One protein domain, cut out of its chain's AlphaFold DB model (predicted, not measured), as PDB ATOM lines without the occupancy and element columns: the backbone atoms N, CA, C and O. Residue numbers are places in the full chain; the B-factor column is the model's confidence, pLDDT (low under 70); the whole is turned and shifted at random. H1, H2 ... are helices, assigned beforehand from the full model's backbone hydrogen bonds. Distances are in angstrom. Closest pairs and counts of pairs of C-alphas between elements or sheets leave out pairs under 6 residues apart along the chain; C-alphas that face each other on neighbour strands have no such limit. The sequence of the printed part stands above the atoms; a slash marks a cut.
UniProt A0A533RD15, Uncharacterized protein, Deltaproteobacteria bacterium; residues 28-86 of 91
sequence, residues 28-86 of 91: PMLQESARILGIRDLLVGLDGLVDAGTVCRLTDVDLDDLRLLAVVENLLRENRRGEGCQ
ATOM      1  N   PRO A  28     120.509 138.494 138.974       56.66
ATOM      2  CA  PRO A  28     121.172 139.753 139.230       56.66
ATOM      3  C   PRO A  28     122.546 139.653 138.585       56.66
ATOM      4  O   PRO A  28     123.315 138.738 138.887       56.66
ATOM      5  N   MET A  29     122.811 140.545 137.630       56.75
ATOM      6  CA  MET A  29     124.092 140.561 136.947       56.75
ATOM      7  C   MET A  29     125.185 140.640 138.007       56.75
ATOM      8  O   MET A  29     125.190 141.553 138.836       56.75
ATOM      9  N   LEU A  30     126.101 139.674 137.982       67.81
ATOM     10  CA  LEU A  30     127.310 139.749 138.788       67.81
ATOM     11  C   LEU A  30     127.994 141.086 138.465       67.81
ATOM     12  O   LEU A  30     128.012 141.509 137.306       67.81
ATOM     13  N   GLN A  31     128.519 141.776 139.482       69.88
ATOM     14  CA  GLN A  31     129.099 143.119 139.316       69.88
ATOM     15  C   GLN A  31     130.173 143.153 138.218       69.88
ATOM     16  O   GLN A  31     130.254 144.115 137.458       69.88
ATOM     17  N   GLU A  32     130.932 142.066 138.083       69.19
ATOM     18  CA  GLU A  32     131.917 141.864 137.020       69.19
ATOM     19  C   GLU A  32     131.269 141.847 135.628       69.19
ATOM     20  O   GLU A  32     131.716 142.546 134.723       69.19
ATOM     21  N   SER A  33     130.154 141.137 135.449       73.94
ATOM     22  CA  SER A  33     129.427 141.103 134.176       73.94
ATOM     23  C   SER A  33     128.873 142.479 133.794       73.94
ATOM     24  O   SER A  33     128.923 142.864 132.626       73.94
ATOM     25  N   ALA A  34     128.370 143.241 134.770       82.25
ATOM     26  CA  ALA A  34     127.876 144.600 134.538       82.25
ATOM     27  C   ALA A  34     129.006 145.552 134.117       82.25
ATOM     28  O   ALA A  34     128.824 146.366 133.211       82.25
ATOM     29  N   ARG A  35     130.188 145.404 134.726       87.19
ATOM     30  CA  ARG A  35     131.386 146.180 134.388       87.19
ATOM     31  C   ARG A  35     131.796 145.972 132.929       87.19
ATOM     32  O   ARG A  35     131.948 146.953 132.206       87.19
ATOM     33  N   ILE A  36     131.905 144.723 132.472       90.38
ATOM     34  CA  ILE A  36     132.317 144.418 131.088       90.38
ATOM     35  C   ILE A  36     131.330 144.964 130.064       90.38
ATOM     36  O   ILE A  36     131.745 145.549 129.062       90.38
ATOM     37  N   LEU A  37     130.026 144.811 130.310       88.44
ATOM     38  CA  LEU A  37     129.020 145.368 129.409       88.44
ATOM     39  C   LEU A  37     129.063 146.900 129.386       88.44
ATOM     40  O   LEU A  37     128.902 147.480 128.317       88.44
ATOM     41  N   GLY A  38     129.351 147.551 130.516       89.94
ATOM     42  CA  GLY A  38     129.553 149.001 130.570       89.94
ATOM     43  C   GLY A  38     130.776 149.467 129.773       89.94
ATOM     44  O   GLY A  38     130.686 150.423 129.007       89.94
ATOM     45  N   ILE A  39     131.909 148.763 129.888       91.31
ATOM     46  CA  ILE A  39     133.115 149.048 129.087       91.31
ATOM     47  C   ILE A  39     132.808 148.897 127.594       91.31
ATOM     48  O   ILE A  39     133.166 149.753 126.786       91.31
ATOM     49  N   ARG A  40     132.112 147.819 127.226       92.44
ATOM     50  CA  ARG A  40     131.696 147.556 125.847       92.44
ATOM     51  C   ARG A  40     130.801 148.663 125.293       92.44
ATOM     52  O   ARG A  40     131.009 149.095 124.163       92.44
ATOM     53  N   ASP A  41     129.816 149.099 126.070       93.31
ATOM     54  CA  ASP A  41     128.893 150.167 125.684       93.31
ATOM     55  C   ASP A  41     129.642 151.472 125.394       93.31
ATOM     56  O   ASP A  41     129.454 152.072 124.339       93.31
ATOM     57  N   LEU A  42     130.595 151.842 126.255       92.62
ATOM     58  CA  LEU A  42     131.455 153.007 126.037       92.62
ATOM     59  C   LEU A  42     132.313 152.878 124.775       92.62
ATOM     60  O   LEU A  42     132.419 153.833 124.010       92.62
ATOM     61  N   LEU A  43     132.914 151.708 124.540       93.31
ATOM     62  CA  LEU A  43     133.737 151.465 123.353       93.31
ATOM     63  C   LEU A  43     132.933 151.582 122.055       93.31
ATOM     64  O   LEU A  43     133.437 152.122 121.076       93.31
ATOM     65  N   VAL A  44     131.692 151.097 122.045       92.62
ATOM     66  CA  VAL A  44     130.803 151.194 120.879       92.62
ATOM     67  C   VAL A  44     130.250 152.612 120.724       92.62
ATOM     68  O   VAL A  44     130.222 153.140 119.617       92.62
ATOM     69  N   GLY A  45     129.819 153.244 121.816       93.25
ATOM     70  CA  GLY A  45     129.204 154.572 121.793       93.25
ATOM     71  C   GLY A  45     130.180 155.703 121.461       93.25
ATOM     72  O   GLY A  45     129.759 156.742 120.953       93.25
ATOM     73  N   LEU A  46     131.473 155.506 121.727       92.00
ATOM     74  CA  LEU A  46     132.537 156.470 121.430       92.00
ATOM     75  C   LEU A  46     133.342 156.122 120.171       92.00
ATOM     76  O   LEU A  46     134.349 156.784 119.895       92.00
ATOM     77  N   ASP A  47     132.911 155.117 119.405       91.75
ATOM     78  CA  ASP A  47     133.579 154.732 118.166       91.75
ATOM     79  C   ASP A  47     133.675 155.926 117.197       91.75
ATOM     80  O   ASP A  47     132.726 156.686 116.994       91.75
ATOM     81  N   GLY A  48     134.870 156.142 116.645       89.56
ATOM     82  CA  GLY A  48     135.182 157.283 115.777       89.56
ATOM     83  C   GLY A  48     135.383 158.639 116.475       89.56
ATOM     84  O   GLY A  48     135.861 159.571 115.826       89.56
ATOM     85  N   LEU A  49     135.082 158.768 117.773       93.19
ATOM     86  CA  LEU A  49     135.344 159.985 118.560       93.19
ATOM     87  C   LEU A  49     136.616 159.870 119.402       93.19
ATOM     88  O   LEU A  49     137.369 160.836 119.526       93.19
ATOM     89  N   VAL A  50     136.843 158.698 119.996       91.31
ATOM     90  CA  VAL A  50     137.962 158.427 120.901       91.31
ATOM     91  C   VAL A  50     138.543 157.055 120.573       91.31
ATOM     92  O   VAL A  50     137.805 156.116 120.287       91.31
ATOM     93  N   ASP A  51     139.870 156.912 120.610       93.25
ATOM     94  CA  ASP A  51     140.490 155.605 120.408       93.25
ATOM     95  C   ASP A  51     140.191 154.657 121.581       93.25
ATOM     96  O   ASP A  51     140.154 155.063 122.747       93.25
ATOM     97  N   ALA A  52     140.041 153.366 121.279       89.69
ATOM     98  CA  ALA A  52     139.737 152.345 122.279       89.69
ATOM     99  C   ALA A  52     140.755 152.308 123.435       89.69
ATOM    100  O   ALA A  52     140.381 152.069 124.581       89.69
ATOM    101  N   GLY A  53     142.034 152.601 123.168       91.75
ATOM    102  CA  GLY A  53     143.068 152.651 124.200       91.75
ATOM    103  C   GLY A  53     142.834 153.767 125.218       91.75
ATOM    104  O   GLY A  53     143.078 153.576 126.409       91.75
ATOM    105  N   THR A  54     142.336 154.922 124.779       93.12
ATOM    106  CA  THR A  54     141.935 156.018 125.669       93.12
ATOM    107  C   THR A  54     140.728 155.640 126.517       93.12
ATOM    108  O   THR A  54     140.761 155.888 127.721       93.12
ATOM    109  N   VAL A  55     139.715 154.990 125.939       92.62
ATOM    110  CA  VAL A  55     138.556 154.503 126.707       92.62
ATOM    111  C   VAL A  55     139.012 153.531 127.796       92.62
ATOM    112  O   VAL A  55     138.722 153.770 128.964       92.62
ATOM    113  N   CYS A  56     139.827 152.529 127.450       92.31
ATOM    114  CA  CYS A  56     140.348 151.553 128.414       92.31
ATOM    115  C   CYS A  56     141.135 152.202 129.565       92.31
ATOM    116  O   CYS A  56     140.995 151.787 130.713       92.31
ATOM    117  N   ARG A  57     141.942 153.238 129.285       93.00
ATOM    118  CA  ARG A  57     142.662 153.987 130.330       93.00
ATOM    119  C   ARG A  57     141.720 154.742 131.266       93.00
ATOM    120  O   ARG A  57     141.980 154.793 132.462       93.00
ATOM    121  N   LEU A  58     140.662 155.352 130.734       91.75
ATOM    122  CA  LEU A  58     139.700 156.123 131.532       91.75
ATOM    123  C   LEU A  58     138.844 155.233 132.435       91.75
ATOM    124  O   LEU A  58     138.411 155.677 133.495       91.75
ATOM    125  N   THR A  59     138.611 153.990 132.021       90.00
ATOM    126  CA  THR A  59     137.802 153.014 132.757       90.00
ATOM    127  C   THR A  59     138.627 152.070 133.633       90.00
ATOM    128  O   THR A  59     138.051 151.151 134.207       90.00
ATOM    129  N   ASP A  60     139.946 152.282 133.734       92.38
ATOM    130  CA  ASP A  60     140.890 151.429 134.477       92.38
ATOM    131  C   ASP A  60     140.726 149.938 134.137       92.38
ATOM    132  O   ASP A  60     140.537 149.083 135.001       92.38
ATOM    133  N   VAL A  61     140.694 149.653 132.832       92.94
ATOM    134  CA  VAL A  61     140.542 148.298 132.292       92.94
ATOM    135  C   VAL A  61     141.842 147.531 132.461       92.94
ATOM    136  O   VAL A  61     142.897 147.966 131.989       92.94
ATOM    137  N   ASP A  62     141.751 146.362 133.085       93.31
ATOM    138  CA  ASP A  62     142.875 145.446 133.226       93.31
ATOM    139  C   ASP A  62     142.901 144.371 132.119       93.31
ATOM    140  O   ASP A  62     142.128 144.375 131.156       93.31
ATOM    141  N   LEU A  63     143.866 143.452 132.213       91.88
ATOM    142  CA  LEU A  63     144.020 142.386 131.225       91.88
ATOM    143  C   LEU A  63     142.857 141.383 131.252       91.88
ATOM    144  O   LEU A  63     142.527 140.814 130.207       91.88
ATOM    145  N   ASP A  64     142.263 141.139 132.414       90.88
ATOM    146  CA  ASP A  64     141.181 140.171 132.559       90.88
ATOM    147  C   ASP A  64     139.865 140.753 132.029       90.88
ATOM    148  O   ASP A  64     139.148 140.058 131.303       90.88
ATOM    149  N   ASP A  65     139.633 142.053 132.228       91.50
ATOM    150  CA  ASP A  65     138.566 142.815 131.577       91.50
ATOM    151  C   ASP A  65     138.656 142.696 130.043       91.50
ATOM    152  O   ASP A  65     137.672 142.376 129.371       91.50
ATOM    153  N   LEU A  66     139.852 142.885 129.465       91.50
ATOM    154  CA  LEU A  66     140.068 142.756 128.016       91.50
ATOM    155  C   LEU A  66     139.816 141.336 127.502       91.50
ATOM    156  O   LEU A  66     139.242 141.157 126.424       91.50
ATOM    157  N   ARG A  67     140.247 140.318 128.252       91.62
ATOM    158  CA  ARG A  67     140.011 138.911 127.896       91.62
ATOM    159  C   ARG A  67     138.525 138.591 127.896       91.62
ATOM    160  O   ARG A  67     138.038 137.982 126.944       91.62
ATOM    161  N   LEU A  68     137.807 139.018 128.930       91.62
ATOM    162  CA  LEU A  68     136.380 138.763 129.053       91.62
ATOM    163  C   LEU A  68     135.592 139.519 127.978       91.62
ATOM    164  O   LEU A  68     134.718 138.942 127.334       91.62
ATOM    165  N   LEU A  69     135.974 140.765 127.691       91.88
ATOM    166  CA  LEU A  69     135.408 141.541 126.592       91.88
ATOM    167  C   LEU A  69     135.613 140.854 125.231       91.88
ATOM    168  O   LEU A  69     134.687 140.803 124.424       91.88
ATOM    169  N   ALA A  70     136.792 140.277 124.979       91.62
ATOM    170  CA  ALA A  70     137.063 139.540 123.745       91.62
ATOM    171  C   ALA A  70     136.186 138.285 123.603       91.62
ATOM    172  O   ALA A  70     135.694 137.999 122.510       91.62
ATOM    173  N   VAL A  71     135.956 137.553 124.701       91.31
ATOM    174  CA  VAL A  71     135.029 136.411 124.723       91.31
ATOM    175  C   VAL A  71     133.610 136.869 124.387       91.31
ATOM    176  O   VAL A  71     132.980 136.289 123.504       91.31
ATOM    177  N   VAL A  72     133.131 137.940 125.027       89.56
ATOM    178  CA  VAL A  72     131.797 138.508 124.770       89.56
ATOM    179  C   VAL A  72     131.643 138.921 123.303       89.56
ATOM    180  O   VAL A  72     130.652 138.570 122.666       89.56
ATOM    181  N   GLU A  73     132.623 139.617 122.731       91.25
ATOM    182  CA  GLU A  73     132.584 140.029 121.324       91.25
ATOM    183  C   GLU A  73     132.582 138.844 120.353       91.25
ATOM    184  O   GLU A  73     131.886 138.884 119.335       91.25
ATOM    185  N   ASN A  74     133.319 137.773 120.656       89.50
ATOM    186  CA  ASN A  74     133.294 136.560 119.842       89.50
ATOM    187  C   ASN A  74     131.918 135.887 119.879       89.50
ATOM    188  O   ASN A  74     131.363 135.618 118.816       89.50
ATOM    189  N   LEU A  75     131.322 135.725 121.065       85.56
ATOM    190  CA  LEU A  75     129.974 135.164 121.213       85.56
ATOM    191  C   LEU A  75     128.923 135.997 120.466       85.56
ATOM    192  O   LEU A  75     128.084 135.461 119.746       85.56
ATOM    193  N   LEU A  76     128.994 137.328 120.567       86.31
ATOM    194  CA  LEU A  76     128.077 138.217 119.849       86.31
ATOM    195  C   LEU A  76     128.241 138.132 118.328       86.31
ATOM    196  O   LEU A  76     127.262 138.284 117.597       86.31
ATOM    197  N   ARG A  77     129.460 137.910 117.823       87.06
ATOM    198  CA  ARG A  77     129.701 137.690 116.387       87.06
ATOM    199  C   ARG A  77     129.197 136.331 115.928       87.06
ATOM    200  O   ARG A  77     128.667 136.243 114.825       87.06
ATOM    201  N   GLU A  78     129.377 135.294 116.736       84.00
ATOM    202  CA  GLU A  78     128.877 133.947 116.456       84.00
ATOM    203  C   GLU A  78     127.348 133.931 116.403       84.00
ATOM    204  O   GLU A  78     126.794 133.454 115.413       84.00
ATOM    205  N   ASN A  79     126.673 134.569 117.363       77.19
ATOM    206  CA  ASN A  79     125.214 134.702 117.354       77.19
ATOM    207  C   ASN A  79     124.710 135.429 116.098       77.19
ATOM    208  O   ASN A  79     123.818 134.930 115.418       77.19
ATOM    209  N   ARG A  80     125.357 136.533 115.694       74.50
ATOM    210  CA  ARG A  80     125.016 137.230 114.436       74.50
ATOM    211  C   ARG A  80     125.243 136.388 113.178       74.50
ATOM    212  O   ARG A  80     124.642 136.665 112.146       74.50
ATOM    213  N   ARG A  81     126.149 135.406 113.218       67.19
ATOM    214  CA  ARG A  81     126.395 134.482 112.097       67.19
ATOM    215  C   ARG A  81     125.390 133.327 112.079       67.19
ATOM    216  O   ARG A  81     125.057 132.861 110.994       67.19
ATOM    217  N   GLY A  82     124.904 132.891 113.241       55.12
ATOM    218  CA  GLY A  82     123.883 131.846 113.376       55.12
ATOM    219  C   GLY A  82     122.501 132.258 112.855       55.12
ATOM    220  O   GLY A  82     121.787 131.425 112.304       55.12
ATOM    221  N   GLU A  83     122.164 133.546 112.917       50.59
ATOM    222  CA  GLU A  83     120.907 134.108 112.389       50.59
ATOM    223  C   GLU A  83     120.886 134.253 110.846       50.59
ATOM    224  O   GLU A  83     119.894 134.693 110.271       50.59
ATOM    225  N   GLY A  84     121.960 133.861 110.146       45.50
ATOM    226  CA  GLY A  84     122.090 133.962 108.683       45.50
ATOM    227  C   GLY A  84     121.778 132.688 107.880       45.50
ATOM    228  O   GLY A  84     121.960 132.701 106.666       45.50
ATOM    229  N   CYS A  85     121.346 131.590 108.515       44.28
ATOM    230  CA  CYS A  85     121.167 130.275 107.868       44.28
ATOM    231  C   CYS A  85     119.726 129.720 107.888       44.28
ATOM    232  O   CYS A  85     119.535 128.511 107.767       44.28
ATOM    233  N   GLN A  86     118.706 130.574 108.001       47.34
ATOM    234  CA  GLN A  86     117.302 130.187 107.781       47.34
ATOM    235  C   GLN A  86     116.593 131.154 106.824       47.34
ATOM    236  O   GLN A  86     115.575 131.760 107.136       47.34
TER     237      GLN A  86
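AT A GLANCE: This is residues 28 to 86 of the 91 residues of an uncharacterized protein of Deltaproteobacteria bacterium (UniProt A0A533RD15). The longest helix, H3, packs near its beginning steeply on the middle of H1, and residues 74 to 86 stick out as an arm. The short helix H2 packs on H1 near its end. The printed part has 59 residues with three named helices, H1, H2, H3 along the chain, and no named strand: all helix. It is loose, with a radius of gyration of the C-alphas of 13.0 A and spans of 42 by 31 by 19 A.

HOW THE PARTS SIT: H3, residues 63 to 82, touches H1, residues 31 to 45, through residues 65 to 69 and 36 to 40 alone. Their closest C-alphas, of Leu 69 and Ile 36, are 6.2 A apart. They run the same way at a steep tilt of 69 degrees, only just short of about perpendicular. H1 touches H2, residues 52 to 58, with residues 39 to 43 alone; the closest C-alphas, of Leu 43 and Ala 52, are 6.2 A apart. These run opposite ways at a steep tilt of 51 degrees. H2 and H3 are apart. In H1, H2 and H3 every O i to N i+4 pair is within hydrogen-bond range.

IN THESE COORDINATES: H3 measures 28.9 A from first to last C-alpha, ending at C-alpha 82 (123.883, 131.846, 113.376). H1 measures 20.9 A from C-alpha 31 (129.099, 143.119, 139.316); H2 measures 10.0 A.

THE WHOLE: The C-alphas farthest apart, of Leu 58 and Gln 86, are 41.7 A apart. The printed part has no cut. The link H1 to H2 is short, and H2 to H3 is tight. Residues 28 to 32 and 81 to 86 of the model have pLDDT under 70.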